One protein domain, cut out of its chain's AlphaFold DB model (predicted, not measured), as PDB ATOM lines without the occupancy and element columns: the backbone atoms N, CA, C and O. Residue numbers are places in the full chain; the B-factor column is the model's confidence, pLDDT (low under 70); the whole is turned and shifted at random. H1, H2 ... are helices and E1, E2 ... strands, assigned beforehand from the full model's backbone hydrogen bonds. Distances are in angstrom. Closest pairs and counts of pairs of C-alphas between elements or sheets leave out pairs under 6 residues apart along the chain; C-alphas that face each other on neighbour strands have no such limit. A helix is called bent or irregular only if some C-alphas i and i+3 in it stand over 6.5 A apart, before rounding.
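Overview. This is residues 2 to 114 of the 493 residues of an uncharacterized protein of Elizabethkingia anophelis (UniProt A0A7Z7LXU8). A small sheet of three strands, E1, E2 and E3, stands between two groups of helices in a long, loose body. At one end H3 and H4 fold back on each other as a helical hairpin, with H1 and H2 near it, and at the other H5 and H6 run back from the far tip toward the sheet and only graze it. The printed part has 113 residues, with six named helices and three named strands in the order H1 E1 E2 H2 H3 H4 E3 H5 H6. The sheet runs E1, E2, E3, all antiparallel, and the class is mixed, helices and strands. The whole is loose, with a radius of gyration of the C-alphas of 17.0 A and spans of 53 by 26 by 23 A.

Along the chain. H1, residues 2 to 9, begins at C-alpha 2 (143.638, 219.798, 292.952) and is 10.1 A long. E1, residues 17 to 21, is 12.8 A long, and E2, residues 25 to 30, is 17.1 A long. H2, residues 31 to 39, is 10.0 A long; H3, residues 42 to 52, 15.1 A. H4, residues 61 to 73, is 15.8 A long and only just irregular: C-alphas 66 and 69 are 6.6 A apart. E3, residues 83 to 86, is 10.4 A long. H5, residues 97 to 107, is 15.4 A long, and H6, residues 109 to 112, is 5.0 A long and ends at C-alpha 112 (153.873, 233.940, 293.530).

Arrangement. E1 and E2 form a hairpin, with N 18 and O 29 at 2.9 A. E2 and E3 are antiparallel at 170 degrees, with N 26 and O 85 at 2.8 A. H2 only grazes the sheet, with residues 31 to 34. H1 and H2 are close but not clearly touching, the closest C-alphas being those of Leu 4 and Tyr 39, 7.4 A. H3 and H4 touch at a shallow tilt of 3 degrees, opposite ways; their closest C-alphas, of Glu 47 and Ile 68, are 7.1 A apart. H6 grazes the sheet with residues 111 to 112, and its closest C-alpha to E1 is that of Leu 112, 6.5 A from that of His 17. H4 and H5 are apart. In H1, H2, H3 and H5 every O i to N i+4 pair is within hydrogen-bond range; in H4, 5 of 9 are; H6 is too short for such a pair.

Size, cuts and confidence. The C-alphas farthest apart, of Arg 55 and Glu 97, are 53.8 A apart. The printed part has no cut, and no link is long. Mean pLDDT of the printed part is 87.7; residues 92, 97 to 98, 101, 110 and 114 are under 70.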
ATOM      1  N   TYR A   2     142.177 219.707 292.759       90.81
ATOM      2  CA  TYR A   2     143.638 219.798 292.952       90.81
ATOM      3  C   TYR A   2     144.068 220.388 294.303       90.81
ATOM      4  O   TYR A   2     144.850 219.770 295.013       90.81
ATOM      5  N   TYR A   3     143.473 221.510 294.718       93.56
ATOM      6  CA  TYR A   3     143.732 222.104 296.035       93.56
ATOM      7  C   TYR A   3     143.508 221.135 297.210       93.56
ATOM      8  O   TYR A   3     144.316 221.074 298.133       93.56
ATOM      9  N   LEU A   4     142.420 220.356 297.179       94.31
ATOM     10  CA  LEU A   4     142.116 219.397 298.243       94.31
ATOM     11  C   LEU A   4     143.094 218.219 298.235       94.31
ATOM     12  O   LEU A   4     143.463 217.769 299.311       94.31
ATOM     13  N   ARG A   5     143.571 217.773 297.064       94.50
ATOM     14  CA  ARG A   5     144.642 216.762 296.974       94.50
ATOM     15  C   ARG A   5     145.915 217.250 297.658       94.50
ATOM     16  O   ARG A   5     146.421 216.582 298.554       94.50
ATOM     17  N   GLU A   6     146.367 218.454 297.315       94.00
ATOM     18  CA  GLU A   6     147.543 219.074 297.935       94.00
ATOM     19  C   GLU A   6     147.398 219.201 299.455       94.00
ATOM     20  O   GLU A   6     148.257 218.749 300.211       94.00
ATOM     21  N   ARG A   7     146.282 219.765 299.932       92.69
ATOM     22  CA  ARG A   7     146.081 220.015 301.366       92.69
ATOM     23  C   ARG A   7     145.797 218.754 302.182       92.69
ATOM     24  O   ARG A   7     146.258 218.666 303.317       92.69
ATOM     25  N   VAL A   8     145.000 217.820 301.661       92.56
ATOM     26  CA  VAL A   8     144.475 216.667 302.421       92.56
ATOM     27  C   VAL A   8     145.317 215.414 302.214       92.56
ATOM     28  O   VAL A   8     145.578 214.707 303.187       92.56
ATOM     29  N   ASP A   9     145.734 215.132 300.979       93.81
ATOM     30  CA  ASP A   9     146.417 213.880 300.639       93.81
ATOM     31  C   ASP A   9     147.929 214.036 300.788       93.81
ATOM     32  O   ASP A   9     148.562 213.265 301.509       93.81
ATOM     33  N   TYR A  10     148.487 215.093 300.194       94.00
ATOM     34  CA  TYR A  10     149.918 215.399 300.274       94.00
ATOM     35  C   TYR A  10     150.305 216.216 301.510       94.00
ATOM     36  O   TYR A  10     151.488 216.427 301.763       94.00
ATOM     37  N   LYS A  11     149.321 216.656 302.307       91.00
ATOM     38  CA  LYS A  11     149.515 217.467 303.525       91.00
ATOM     39  C   LYS A  11     150.354 218.731 303.292       91.00
ATOM     40  O   LYS A  11     150.957 219.255 304.228       91.00
ATOM     41  N   ASN A  12     150.367 219.246 302.066       88.19
ATOM     42  CA  ASN A  12     151.102 220.445 301.706       88.19
ATOM     43  C   ASN A  12     150.483 221.644 302.432       88.19
ATOM     44  O   ASN A  12     149.308 221.963 302.241       88.19
ATOM     45  N   ASN A  13     151.244 222.300 303.302       86.19
ATOM     46  CA  ASN A  13     150.811 223.472 304.065       86.19
ATOM     47  C   ASN A  13     151.454 224.782 303.622       86.19
ATOM     48  O   ASN A  13     151.237 225.798 304.278       86.19
ATOM     49  N   ASN A  14     152.154 224.775 302.488       86.44
ATOM     50  CA  ASN A  14     152.897 225.926 301.996       86.44
ATOM     51  C   ASN A  14     152.371 226.474 300.658       86.44
ATOM     52  O   ASN A  14     153.105 227.106 299.905       86.44
ATOM     53  N   ILE A  15     151.091 226.251 300.350       89.50
ATOM     54  CA  ILE A  15     150.438 226.830 299.167       89.50
ATOM     55  C   ILE A  15     150.218 228.329 299.410       89.50
ATOM     56  O   ILE A  15     149.636 228.699 300.431       89.50
ATOM     57  N   LYS A  16     150.662 229.182 298.480       90.19
ATOM     58  CA  LYS A  16     150.525 230.650 298.565       90.19
ATOM     59  C   LYS A  16     149.423 231.187 297.665       90.19
ATOM     60  O   LYS A  16     148.582 231.962 298.114       90.19
ATOM     61  N   HIS A  17     149.379 230.686 296.433       91.56
ATOM     62  CA  HIS A  17     148.410 231.078 295.420       91.56
ATOM     63  C   HIS A  17     147.838 229.858 294.703       91.56
ATOM     64  O   HIS A  17     148.492 228.820 294.594       91.56
ATOM     65  N   LEU A  18     146.608 229.993 294.213       93.50
ATOM     66  CA  LEU A  18     146.027 229.085 293.232       93.50
ATOM     67  C   LEU A  18     145.825 229.865 291.943       93.50
ATOM     68  O   LEU A  18     145.280 230.967 291.972       93.50
ATOM     69  N   ILE A  19     146.269 229.290 290.831       94.31
ATOM     70  CA  ILE A  19     146.243 229.953 289.533       94.31
ATOM     71  C   ILE A  19     145.500 229.066 288.545       94.31
ATOM     72  O   ILE A  19     145.799 227.876 288.424       94.31
ATOM     73  N   ILE A  20     144.523 229.647 287.856       94.25
ATOM     74  CA  ILE A  20     143.791 229.000 286.767       94.25
ATOM     75  C   ILE A  20     144.113 229.768 285.494       94.25
ATOM     76  O   ILE A  20     143.970 230.988 285.462       94.25
ATOM     77  N   THR A  21     144.571 229.070 284.456       94.19
ATOM     78  CA  THR A  21     144.945 229.722 283.201       94.19
ATOM     79  C   THR A  21     144.839 228.799 281.990       94.19
ATOM     80  O   THR A  21     144.959 227.580 282.111       94.19
ATOM     81  N   ASN A  22     144.639 229.404 280.818       92.19
ATOM     82  CA  ASN A  22     144.792 228.784 279.499       92.19
ATOM     83  C   ASN A  22     146.002 229.345 278.713       92.19
ATOM     84  O   ASN A  22     146.118 229.104 277.515       92.19
ATOM     85  N   GLY A  23     146.876 230.115 279.372       86.69
ATOM     86  CA  GLY A  23     148.014 230.829 278.784       86.69
ATOM     87  C   GLY A  23     147.714 232.284 278.405       86.69
ATOM     88  O   GLY A  23     148.592 233.134 278.534       86.69
ATOM     89  N   PHE A  24     146.476 232.600 278.019       87.88
ATOM     90  CA  PHE A  24     146.057 233.957 277.636       87.88
ATOM     91  C   PHE A  24     145.248 234.659 278.726       87.88
ATOM     92  O   PHE A  24     145.389 235.858 278.940       87.88
ATOM     93  N   GLU A  25     144.431 233.892 279.432       93.31
ATOM     94  CA  GLU A  25     143.576 234.350 280.513       93.31
ATOM     95  C   GLU A  25     144.036 233.719 281.823       93.31
ATOM     96  O   GLU A  25     144.363 232.529 281.866       93.31
ATOM     97  N   TRP A  26     144.094 234.520 282.880       93.75
ATOM     98  CA  TRP A  26     144.681 234.156 284.161       93.75
ATOM     99  C   TRP A  26     143.786 234.605 285.313       93.75
ATOM    100  O   TRP A  26     143.340 235.751 285.364       93.75
ATOM    101  N   PHE A  27     143.585 233.706 286.273       94.31
ATOM    102  CA  PHE A  27     142.889 233.969 287.528       94.31
ATOM    103  C   PHE A  27     143.809 233.629 288.694       94.31
ATOM    104  O   PHE A  27     144.259 232.487 288.806       94.31
ATOM    105  N   PHE A  28     144.062 234.599 289.567       93.75
ATOM    106  CA  PHE A  28     144.894 234.444 290.756       93.75
ATOM    107  C   PHE A  28     144.032 234.491 292.008       93.75
ATOM    108  O   PHE A  28     143.350 235.483 292.268       93.75
ATOM    109  N   PHE A  29     144.127 233.447 292.821       93.12
ATOM    110  CA  PHE A  29     143.455 233.347 294.107       93.12
ATOM    111  C   PHE A  29     144.483 233.244 295.230       93.12
ATOM    112  O   PHE A  29     145.494 232.545 295.101       93.12
ATOM    113  N   ASN A  30     144.217 233.895 296.360       91.19
ATOM    114  CA  ASN A  30     145.041 233.746 297.554       91.19
ATOM    115  C   ASN A  30     144.705 232.418 298.258       91.19
ATOM    116  O   ASN A  30     143.539 232.066 298.463       91.19
ATOM    117  N   ALA A  31     145.727 231.657 298.650       90.38
ATOM    118  CA  ALA A  31     145.523 230.365 299.301       90.38
ATOM    119  C   ALA A  31     144.860 230.474 300.684       90.38
ATOM    120  O   ALA A  31     144.236 229.506 301.132       90.38
ATOM    121  N   SER A  32     144.971 231.623 301.359       90.06
ATOM    122  CA  SER A  32     144.312 231.867 302.649       90.06
ATOM    123  C   SER A  32     142.785 231.928 302.524       90.06
ATOM    124  O   SER A  32     142.087 231.378 303.378       90.06
ATOM    125  N   ASP A  33     142.263 232.469 301.423       92.69
ATOM    126  CA  ASP A  33     140.826 232.482 301.138       92.69
ATOM    127  C   ASP A  33     140.323 231.065 300.874       92.69
ATOM    128  O   ASP A  33     139.359 230.613 301.492       92.69
ATOM    129  N   PHE A  34     141.057 230.290 300.069       93.44
ATOM    130  CA  PHE A  34     140.747 228.875 299.848       93.44
ATOM    131  C   PHE A  34     140.804 228.046 301.137       93.44
ATOM    132  O   PHE A  34     139.998 227.132 301.343       93.44
ATOM    133  N   TYR A  35     141.739 228.372 302.029       92.38
ATOM    134  CA  TYR A  35     141.834 227.732 303.332       92.38
ATOM    135  C   TYR A  35     140.603 228.023 304.193       92.38
ATOM    136  O   TYR A  35     140.026 227.103 304.777       92.38
ATOM    137  N   ASN A  36     140.187 229.287 304.252       92.19
ATOM    138  CA  ASN A  36     139.060 229.713 305.067       92.19
ATOM    139  C   ASN A  36     137.712 229.228 304.518       92.19
ATOM    140  O   ASN A  36     136.880 228.776 305.302       92.19
ATOM    141  N   LEU A  37     137.515 229.278 303.199       92.62
ATOM    142  CA  LEU A  37     136.237 228.978 302.552       92.62
ATOM    143  C   LEU A  37     136.039 227.479 302.281       92.62
ATOM    144  O   LEU A  37     134.939 226.959 302.476       92.62
ATOM    145  N   PHE A  38     137.095 226.758 301.885       93.88
ATOM    146  CA  PHE A  38     136.986 225.347 301.494       93.88
ATOM    147  C   PHE A  38     137.644 224.393 302.490       93.88
ATOM    148  O   PHE A  38     137.016 223.424 302.910       93.88
ATOM    149  N   TYR A  39     138.894 224.628 302.900       93.00
ATOM    150  CA  TYR A  39     139.600 223.648 303.740       93.00
ATOM    151  C   TYR A  39     139.036 223.555 305.165       93.00
ATOM    152  O   TYR A  39     138.934 222.461 305.718       93.00
ATOM    153  N   LYS A  40     138.631 224.684 305.762       93.06
ATOM    154  CA  LYS A  40     137.950 224.698 307.069       93.06
ATOM    155  C   LYS A  40     136.539 224.102 307.029       93.06
ATOM    156  O   LYS A  40     135.983 223.800 308.084       93.06
ATOM    157  N   ASN A  41     135.958 223.909 305.845       94.38
ATOM    158  CA  ASN A  41     134.641 223.308 305.707       94.38
ATOM    159  C   ASN A  41     134.718 221.789 305.942       94.38
ATOM    160  O   ASN A  41     135.041 221.003 305.051       94.38
ATOM    161  N   SER A  42     134.420 221.373 307.173       93.44
ATOM    162  CA  SER A  42     134.512 219.968 307.585       93.44
ATOM    163  C   SER A  42     133.589 219.028 306.795       93.44
ATOM    164  O   SER A  42     133.964 217.874 306.565       93.44
ATOM    165  N   GLU A  43     132.433 219.510 306.323       95.06
ATOM    166  CA  GLU A  43     131.510 218.735 305.485       95.06
ATOM    167  C   GLU A  43     132.128 218.442 304.115       95.06
ATOM    168  O   GLU A  43     132.211 217.277 303.718       95.06
ATOM    169  N   LEU A  44     132.664 219.468 303.442       95.12
ATOM    170  CA  LEU A  44     133.366 219.316 302.165       95.12
ATOM    171  C   LEU A  44     134.548 218.349 302.290       95.12
ATOM    172  O   LEU A  44     134.727 217.473 301.444       95.12
ATOM    173  N   ILE A  45     135.344 218.462 303.356       96.12
ATOM    174  CA  ILE A  45     136.498 217.577 303.577       96.12
ATOM    175  C   ILE A  45     136.055 216.125 303.793       96.12
ATOM    176  O   ILE A  45     136.713 215.198 303.309       96.12
ATOM    177  N   LYS A  46     134.939 215.900 304.493       95.56
ATOM    178  CA  LYS A  46     134.371 214.561 304.689       95.56
ATOM    179  C   LYS A  46     133.846 213.975 303.376       95.56
ATOM    180  O   LYS A  46     134.128 212.811 303.078       95.56
ATOM    181  N   GLU A  47     133.122 214.762 302.584       94.69
ATOM    182  CA  GLU A  47     132.629 214.341 301.269       94.69
ATOM    183  C   GLU A  47     133.783 214.039 300.301       94.69
ATOM    184  O   GLU A  47     133.775 212.991 299.652       94.69
ATOM    185  N   TYR A  48     134.821 214.880 300.287       95.19
ATOM    186  CA  TYR A  48     136.042 214.665 299.509       95.19
ATOM    187  C   TYR A  48     136.739 213.350 299.870       95.19
ATOM    188  O   TYR A  48     137.041 212.558 298.982       95.19
ATOM    189  N   LYS A  49     136.955 213.076 301.166       94.00
ATOM    190  CA  LYS A  49     137.567 211.813 301.621       94.00
ATOM    191  C   LYS A  49     136.728 210.602 301.217       94.00
ATOM    192  O   LYS A  49     137.274 209.617 300.743       94.00
ATOM    193  N   THR A  50     135.404 210.696 301.336       93.44
ATOM    194  CA  THR A  50     134.485 209.614 300.939       93.44
ATOM    195  C   THR A  50     134.569 209.326 299.436       93.44
ATOM    196  O   THR A  50     134.600 208.162 299.040       93.44
ATOM    197  N   PHE A  51     134.649 210.371 298.605       93.69
ATOM    198  CA  PHE A  51     134.869 210.247 297.162       93.69
ATOM    199  C   PHE A  51     136.243 209.639 296.839       93.69
ATOM    200  O   PHE A  51     136.323 208.654 296.109       93.69
ATOM    201  N   ARG A  52     137.315 210.181 297.430       91.88
ATOM    202  CA  ARG A  52     138.699 209.711 297.256       91.88
ATOM    203  C   ARG A  52     138.869 208.240 297.641       91.88
ATOM    204  O   ARG A  52     139.562 207.508 296.946       91.88
ATOM    205  N   ASP A  53     138.220 207.810 298.720       91.75
ATOM    206  CA  ASP A  53     138.304 206.443 299.243       91.75
ATOM    207  C   ASP A  53     137.415 205.449 298.462       91.75
ATOM    208  O   ASP A  53     137.255 204.305 298.888       91.75
ATOM    209  N   GLY A  54     136.800 205.872 297.348       88.94
ATOM    210  CA  GLY A  54     135.983 205.016 296.485       88.94
ATOM    211  C   GLY A  54     134.644 204.597 297.099       88.94
ATOM    212  O   GLY A  54     134.062 203.603 296.683       88.94
ATOM    213  N   ARG A  55     134.148 205.335 298.100       88.50
ATOM    214  CA  ARG A  55     132.904 205.024 298.835       88.50
ATOM    215  C   ARG A  55     131.682 205.772 298.288       88.50
ATOM    216  O   ARG A  55     130.708 205.981 299.006       88.50
ATOM    217  N   LYS A  56     131.770 206.243 297.045       88.69
ATOM    218  CA  LYS A  56     130.703 206.913 296.295       88.69
ATOM    219  C   LYS A  56     130.353 206.078 295.066       88.69
ATOM    220  O   LYS A  56     131.140 205.230 294.659       88.69
ATOM    221  N   ASP A  57     129.209 206.373 294.457       81.69
ATOM    222  CA  ASP A  57     128.637 205.597 293.346       81.69
ATOM    223  C   ASP A  57     129.543 205.527 292.105       81.69
ATOM    224  O   ASP A  57     129.405 204.638 291.267       81.69
ATOM    225  N   THR A  58     130.505 206.447 291.983       84.81
ATOM    226  CA  THR A  58     131.544 206.415 290.954       84.81
ATOM    227  C   THR A  58     132.830 207.095 291.425       84.81
ATOM    228  O   THR A  58     132.813 207.999 292.261       84.81
ATOM    229  N   THR A  59     133.959 206.680 290.851       83.12
ATOM    230  CA  THR A  59     135.281 207.307 291.024       83.12
ATOM    231  C   THR A  59     135.577 208.361 289.953       83.12
ATOM    232  O   THR A  59     136.639 208.985 289.969       83.12
ATOM    233  N   LYS A  60     134.652 208.580 289.007       89.00
ATOM    234  CA  LYS A  60     134.800 209.601 287.966       89.00
ATOM    235  C   LYS A  60     134.819 211.001 288.577       89.00
ATOM    236  O   LYS A  60     133.965 211.352 289.388       89.00
ATOM    237  N   ASN A  61     135.743 211.836 288.102       88.44
ATOM    238  CA  ASN A  61     135.869 213.228 288.547       88.44
ATOM    239  C   ASN A  61     134.602 214.064 288.287       88.44
ATOM    240  O   ASN A  61     134.383 215.047 288.986       88.44
ATOM    241  N   GLU A  62     133.772 213.681 287.310       90.69
ATOM    242  CA  GLU A  62     132.487 214.331 287.009       90.69
ATOM    243  C   GLU A  62     131.578 214.405 288.239       90.69
ATOM    244  O   GLU A  62     131.035 215.467 288.522       90.69
ATOM    245  N   LEU A  63     131.492 213.320 289.018       89.38
ATOM    246  CA  LEU A  63     130.724 213.294 290.263       89.38
ATOM    247  C   LEU A  63     131.256 214.336 291.252       89.38
ATOM    248  O   LEU A  63     130.500 215.105 291.846       89.38
ATOM    249  N   PHE A  64     132.582 214.392 291.409       91.81
ATOM    250  CA  PHE A  64     133.198 215.351 292.315       91.81
ATOM    251  C   PHE A  64     132.921 216.791 291.887       91.81
ATOM    252  O   PHE A  64     132.579 217.609 292.733       91.81
ATOM    253  N   TYR A  65     133.068 217.123 290.606       90.38
ATOM    254  CA  TYR A  65     132.874 218.498 290.150       90.38
ATOM    255  C   TYR A  65     131.403 218.916 290.156       90.38
ATOM    256  O   TYR A  65     131.091 219.986 290.676       90.38
ATOM    257  N   ASN A  66     130.510 218.074 289.636       91.62
ATOM    258  CA  ASN A  66     129.124 218.454 289.376       91.62
ATOM    259  C   ASN A  66     128.220 218.353 290.609       91.62
ATOM    260  O   ASN A  66     127.263 219.118 290.707       91.62
ATOM    261  N   GLU A  67     128.516 217.446 291.544       89.38
ATOM    262  CA  GLU A  67     127.627 217.168 292.683       89.38
ATOM    263  C   GLU A  67     128.244 217.538 294.033       89.38
ATOM    264  O   GLU A  67     127.552 218.068 294.901       89.38
ATOM    265  N   ILE A  68     129.549 217.300 294.216       92.31
ATOM    266  CA  ILE A  68     130.228 217.593 295.485       92.31
ATOM    267  C   ILE A  68     130.718 219.041 295.495       92.31
ATOM    268  O   ILE A  68     130.222 219.855 296.265       92.31
ATOM    269  N   ALA A  69     131.685 219.391 294.646       91.81
ATOM    270  CA  ALA A  69     132.349 220.689 294.664       91.81
ATOM    271  C   ALA A  69     131.384 221.839 294.360       91.81
ATOM    272  O   ALA A  69     131.403 222.829 295.089       91.81
ATOM    273  N   LYS A  70     130.522 221.685 293.345       93.06
ATOM    274  CA  LYS A  70     129.538 222.697 292.934       93.06
ATOM    275  C   LYS A  70     128.714 223.226 294.113       93.06
ATOM    276  O   LYS A  70     128.748 224.415 294.392       93.06
ATOM    277  N   LYS A  71     128.126 222.329 294.913       93.31
ATOM    278  CA  LYS A  71     127.350 222.661 296.125       93.31
ATOM    279  C   LYS A  71     128.078 223.602 297.095       93.31
ATOM    280  O   LYS A  71     127.427 224.376 297.795       93.31
ATOM    281  N   TYR A  72     129.399 223.479 297.225       93.31
ATOM    282  CA  TYR A  72     130.189 224.302 298.146       93.31
ATOM    283  C   TYR A  72     130.749 225.559 297.481       93.31
ATOM    284  O   TYR A  72     130.933 226.550 298.177       93.31
ATOM    285  N   ILE A  73     130.995 225.527 296.169       91.25
ATOM    286  CA  ILE A  73     131.399 226.699 295.383       91.25
ATOM    287  C   ILE A  73     130.240 227.696 295.301       91.25
ATOM    288  O   ILE A  73     130.439 228.855 295.644       91.25
ATOM    289  N   ASP A  74     129.025 227.232 294.995       91.81
ATOM    290  CA  ASP A  74     127.818 228.068 294.891       91.81
ATOM    291  C   ASP A  74     127.519 228.837 296.200       91.81
ATOM    292  O   ASP A  74     126.876 229.880 296.199       91.81
ATOM    293  N   LYS A  75     128.001 228.348 297.354       90.88
ATOM    294  CA  LYS A  75     127.838 229.015 298.662       90.88
ATOM    295  C   LYS A  75     128.805 230.175 298.900       90.88
ATOM    296  O   LYS A  75     128.604 230.932 299.846       90.88
ATOM    297  N   VAL A  76     129.890 230.247 298.136       88.50
ATOM    298  CA  VAL A  76     130.994 231.194 298.354       88.50
ATOM    299  C   VAL A  76     131.324 232.005 297.104       88.50
ATOM    300  O   VAL A  76     132.323 232.716 297.107       88.50
ATOM    301  N   GLU A  77     130.500 231.906 296.058       83.06
ATOM    302  CA  GLU A  77     130.708 232.549 294.756       83.06
ATOM    303  C   GLU A  77     130.922 234.064 294.895       83.06
ATOM    304  O   GLU A  77     131.931 234.584 294.425       83.06
ATOM    305  N   ASP A  78     130.073 234.744 295.669       85.62
ATOM    306  CA  ASP A  78     130.179 236.191 295.919       85.62
ATOM    307  C   ASP A  78     131.292 236.577 296.913       85.62
ATOM    308  O   ASP A  78     131.607 237.755 297.091       85.62
ATOM    309  N   ALA A  79     131.868 235.597 297.611       82.38
ATOM    310  CA  ALA A  79     132.801 235.807 298.716       82.38
ATOM    311  C   ALA A  79     134.249 235.428 298.375       82.38
ATOM    312  O   ALA A  79     135.125 235.598 299.223       82.38
ATOM    313  N   LEU A  80     134.508 234.892 297.179       89.25
ATOM    314  CA  LEU A  80     135.828 234.428 296.770       89.25
ATOM    315  C   LEU A  80     136.553 235.511 295.951       89.25
ATOM    316  O   LEU A  80     136.305 235.630 294.751       89.25
ATOM    317  N   PRO A  81     137.468 236.293 296.553       91.00
ATOM    318  CA  PRO A  81     138.209 237.308 295.820       91.00
ATOM    319  C   PRO A  81     139.233 236.673 294.870       91.00
ATOM    320  O   PRO A  81     139.876 235.669 295.188       91.00
ATOM    321  N   PHE A  82     139.425 237.306 293.715       92.88
ATOM    322  CA  PHE A  82     140.465 236.946 292.756       92.88
ATOM    323  C   PHE A  82     140.947 238.152 291.958       92.88
ATOM    324  O   PHE A  82     140.264 239.171 291.855       92.88
ATOM    325  N   VAL A  83     142.134 238.013 291.373       92.38
ATOM    326  CA  VAL A  83     142.638 238.922 290.339       92.38
ATOM    327  C   VAL A  83     142.479 238.238 288.989       92.38
ATOM    328  O   VAL A  83     142.876 237.084 288.836       92.38
ATOM    329  N   HIS A  84     141.911 238.949 288.017       92.56
ATOM    330  CA  HIS A  84     141.732 238.479 286.644       92.56
ATOM    331  C   HIS A  84     142.573 239.307 285.684       92.56
ATOM    332  O   HIS A  84     142.653 240.531 285.809       92.56
ATOM    333  N   LEU A  85     143.222 238.619 284.751       89.44
ATOM    334  CA  LEU A  85     144.032 239.218 283.705       89.44
ATOM    335  C   LEU A  85     143.791 238.477 282.391       89.44
ATOM    336  O   LEU A  85     143.985 237.264 282.323       89.44
ATOM    337  N   ASP A  86     143.425 239.216 281.348       89.50
ATOM    338  CA  ASP A  86     143.256 238.683 279.998       89.50
ATOM    339  C   ASP A  86     144.150 239.440 279.009       89.50
ATOM    340  O   ASP A  86     144.000 240.642 278.784       89.50
ATOM    341  N   PHE A  87     145.108 238.728 278.417       84.56
ATOM    342  CA  PHE A  87     146.031 239.283 277.427       84.56
ATOM    343  C   PHE A  87     145.422 239.390 276.019       84.56
ATOM    344  O   PHE A  87     146.069 239.916 275.114       84.56
ATOM    345  N   ARG A  88     144.190 238.909 275.805       85.50
ATOM    346  CA  ARG A  88     143.466 239.048 274.528       85.50
ATOM    347  C   ARG A  88     142.810 240.413 274.387       85.50
ATOM    348  O   ARG A  88     142.682 240.913 273.273       85.50
ATOM    349  N   ASP A  89     142.445 241.030 275.507       78.38
ATOM    350  CA  ASP A  89     141.766 242.327 275.525       78.38
ATOM    351  C   ASP A  89     142.701 243.477 275.131       78.38
ATOM    352  O   ASP A  89     142.256 244.537 274.677       78.38
ATOM    353  N   LYS A  90     144.017 243.288 275.300       75.88
ATOM    354  CA  LYS A  90     145.022 244.323 275.060       75.88
ATOM    355  C   LYS A  90     146.391 243.718 274.747       75.88
ATOM    356  O   LYS A  90     146.959 242.996 275.558       75.88
ATOM    357  N   GLU A  91     146.951 244.073 273.590       73.50
ATOM    358  CA  GLU A  91     148.319 243.683 273.218       73.50
ATOM    359  C   GLU A  91     149.354 244.243 274.205       73.50
ATOM    360  O   GLU A  91     149.247 245.388 274.651       73.50
ATOM    361  N   VAL A  92     150.405 243.458 274.478       68.62
ATOM    362  CA  VAL A  92     151.479 243.803 275.431       68.62
ATOM    363  C   VAL A  92     152.113 245.173 275.129       68.62
ATOM    364  O   VAL A  92     152.388 245.954 276.036       68.62
ATOM    365  N   SER A  93     152.259 245.516 273.846       72.12
ATOM    366  CA  SER A  93     152.824 246.787 273.364       72.12
ATOM    367  C   SER A  93     151.965 248.024 273.655       72.12
ATOM    368  O   SER A  93     152.441 249.148 273.517       72.12
ATOM    369  N   LYS A  94     150.698 247.842 274.045       80.19
ATOM    370  CA  LYS A  94     149.736 248.928 274.295       80.19
ATOM    371  C   LYS A  94     149.505 249.196 275.782       80.19
ATOM    372  O   LYS A  94     148.733 250.102 276.116       80.19
ATOM    373  N   PHE A  95     150.110 248.423 276.686       78.94
ATOM    374  CA  PHE A  95     150.016 248.699 278.120       78.94
ATOM    375  C   PHE A  95     150.812 249.946 278.489       78.94
ATOM    376  O   PHE A  95     151.917 250.184 278.010       78.94
ATOM    377  N   LYS A  96     150.235 250.748 279.381       81.81
ATOM    378  CA  LYS A  96     150.946 251.853 280.014       81.81
ATOM    379  C   LYS A  96     151.957 251.279 281.001       81.81
ATOM    380  O   LYS A  96     151.716 250.242 281.613       81.81
ATOM    381  N   GLU A  97     153.031 252.014 281.242       65.31
ATOM    382  CA  GLU A  97     154.105 251.628 282.164       65.31
ATOM    383  C   GLU A  97     153.589 251.175 283.543       65.31
ATOM    384  O   GLU A  97     153.947 250.107 284.030       65.31
ATOM    385  N   LYS A  98     152.641 251.912 284.138       66.50
ATOM    386  CA  LYS A  98     152.023 251.540 285.424       66.50
ATOM    387  C   LYS A  98     151.277 250.197 285.378       66.50
ATOM    388  O   LYS A  98     151.248 249.480 286.375       66.50
ATOM    389  N   GLU A  99     150.653 249.867 284.250       74.25
ATOM    390  CA  GLU A  99     149.956 248.589 284.067       74.25
ATOM    391  C   GLU A  99     150.968 247.447 283.919       74.25
ATOM    392  O   GLU A  99     150.816 246.419 284.574       74.25
ATOM    393  N   LEU A 100     152.046 247.663 283.155       76.62
ATOM    394  CA  LEU A 100     153.150 246.707 283.017       76.62
ATOM    395  C   LEU A 100     153.824 246.416 284.358       76.62
ATOM    396  O   LEU A 100     154.062 245.257 284.678       76.62
ATOM    397  N   VAL A 101     154.060 247.441 285.182       69.69
ATOM    398  CA  VAL A 101     154.618 247.275 286.533       69.69
ATOM    399  C   VAL A 101     153.701 246.425 287.415       69.69
ATOM    400  O   VAL A 101     154.182 245.584 288.171       69.69
ATOM    401  N   ASN A 102     152.382 246.614 287.334       74.75
ATOM    402  CA  ASN A 102     151.436 245.810 288.108       74.75
ATOM    403  C   ASN A 102     151.398 244.352 287.635       74.75
ATOM    404  O   ASN A 102     151.389 243.451 288.469       74.75
ATOM    405  N   ILE A 103     151.420 244.126 286.318       83.50
ATOM    406  CA  ILE A 103     151.499 242.782 285.731       83.50
ATOM    407  C   ILE A 103     152.808 242.113 286.162       83.50
ATOM    408  O   ILE A 103     152.784 241.007 286.690       83.50
ATOM    409  N   TYR A 104     153.942 242.805 286.042       77.75
ATOM    410  CA  TYR A 104     155.241 242.303 286.485       77.75
ATOM    411  C   TYR A 104     155.229 241.914 287.970       77.75
ATOM    412  O   TYR A 104     155.635 240.813 288.326       77.75
ATOM    413  N   LYS A 105     154.689 242.776 288.842       75.00
ATOM    414  CA  LYS A 105     154.551 242.477 290.276       75.00
ATOM    415  C   LYS A 105     153.690 241.243 290.531       75.00
ATOM    416  O   LYS A 105     154.045 240.442 291.390       75.00
ATOM    417  N   LEU A 106     152.596 241.077 289.792       83.50
ATOM    418  CA  LEU A 106     151.694 239.932 289.926       83.50
ATOM    419  C   LEU A 106     152.384 238.604 289.570       83.50
ATOM    420  O   LEU A 106     152.154 237.601 290.237       83.50
ATOM    421  N   PHE A 107     153.262 238.606 288.563       85.62
ATOM    422  CA  PHE A 107     154.028 237.424 288.145       85.62
ATOM    423  C   PHE A 107     155.399 237.281 288.823       85.62
ATOM    424  O   PHE A 107     156.103 236.307 288.566       85.62
ATOM    425  N   SER A 108     155.790 238.223 289.684       78.62
ATOM    426  CA  SER A 108     157.065 238.159 290.403       78.62
ATOM    427  C   SER A 108     157.127 236.951 291.340       78.62
ATOM    428  O   SER A 108     156.116 236.515 291.899       78.62
ATOM    429  N   ASP A 109     158.331 236.431 291.566       71.44
ATOM    430  CA  ASP A 109     158.568 235.345 292.517       71.44
ATOM    431  C   ASP A 109     158.211 235.761 293.956       71.44
ATOM    432  O   ASP A 109     157.712 234.940 294.725       71.44
ATOM    433  N   VAL A 110     158.373 237.046 294.289       69.50
ATOM    434  CA  VAL A 110     157.921 237.657 295.544       69.50
ATOM    435  C   VAL A 110     156.433 237.413 295.770       69.50
ATOM    436  O   VAL A 110     156.046 236.879 296.811       69.50
ATOM    437  N   HIS A 111     155.597 237.760 294.787       80.06
ATOM    438  CA  HIS A 111     154.160 237.534 294.878       80.06
ATOM    439  C   HIS A 111     153.839 236.035 294.836       80.06
ATOM    440  O   HIS A 111     153.256 235.505 295.777       80.06
ATOM    441  N   LEU A 112     154.274 235.325 293.792       84.62
ATOM    442  CA  LEU A 112     153.873 233.940 293.530       84.62
ATOM    443  C   LEU A 112     154.311 232.947 294.610       84.62
ATOM    444  O   LEU A 112     153.567 232.019 294.938       84.62
ATOM    445  N   LEU A 113     155.505 233.130 295.173       80.62
ATOM    446  CA  LEU A 113     156.053 232.246 296.203       80.62
ATOM    447  C   LEU A 113     155.775 232.759 297.616       80.62
ATOM    448  O   LEU A 113     156.195 232.123 298.588       80.62
ATOM    449  N   GLY A 114     155.059 233.882 297.749       65.31
ATOM    450  CA  GLY A 114     154.795 234.522 299.034       65.31
ATOM    451  C   GLY A 114     156.077 234.745 299.829       65.31
ATOM    452  O   GLY A 114     156.056 234.633 301.060       65.31
TER     453      GLY A 114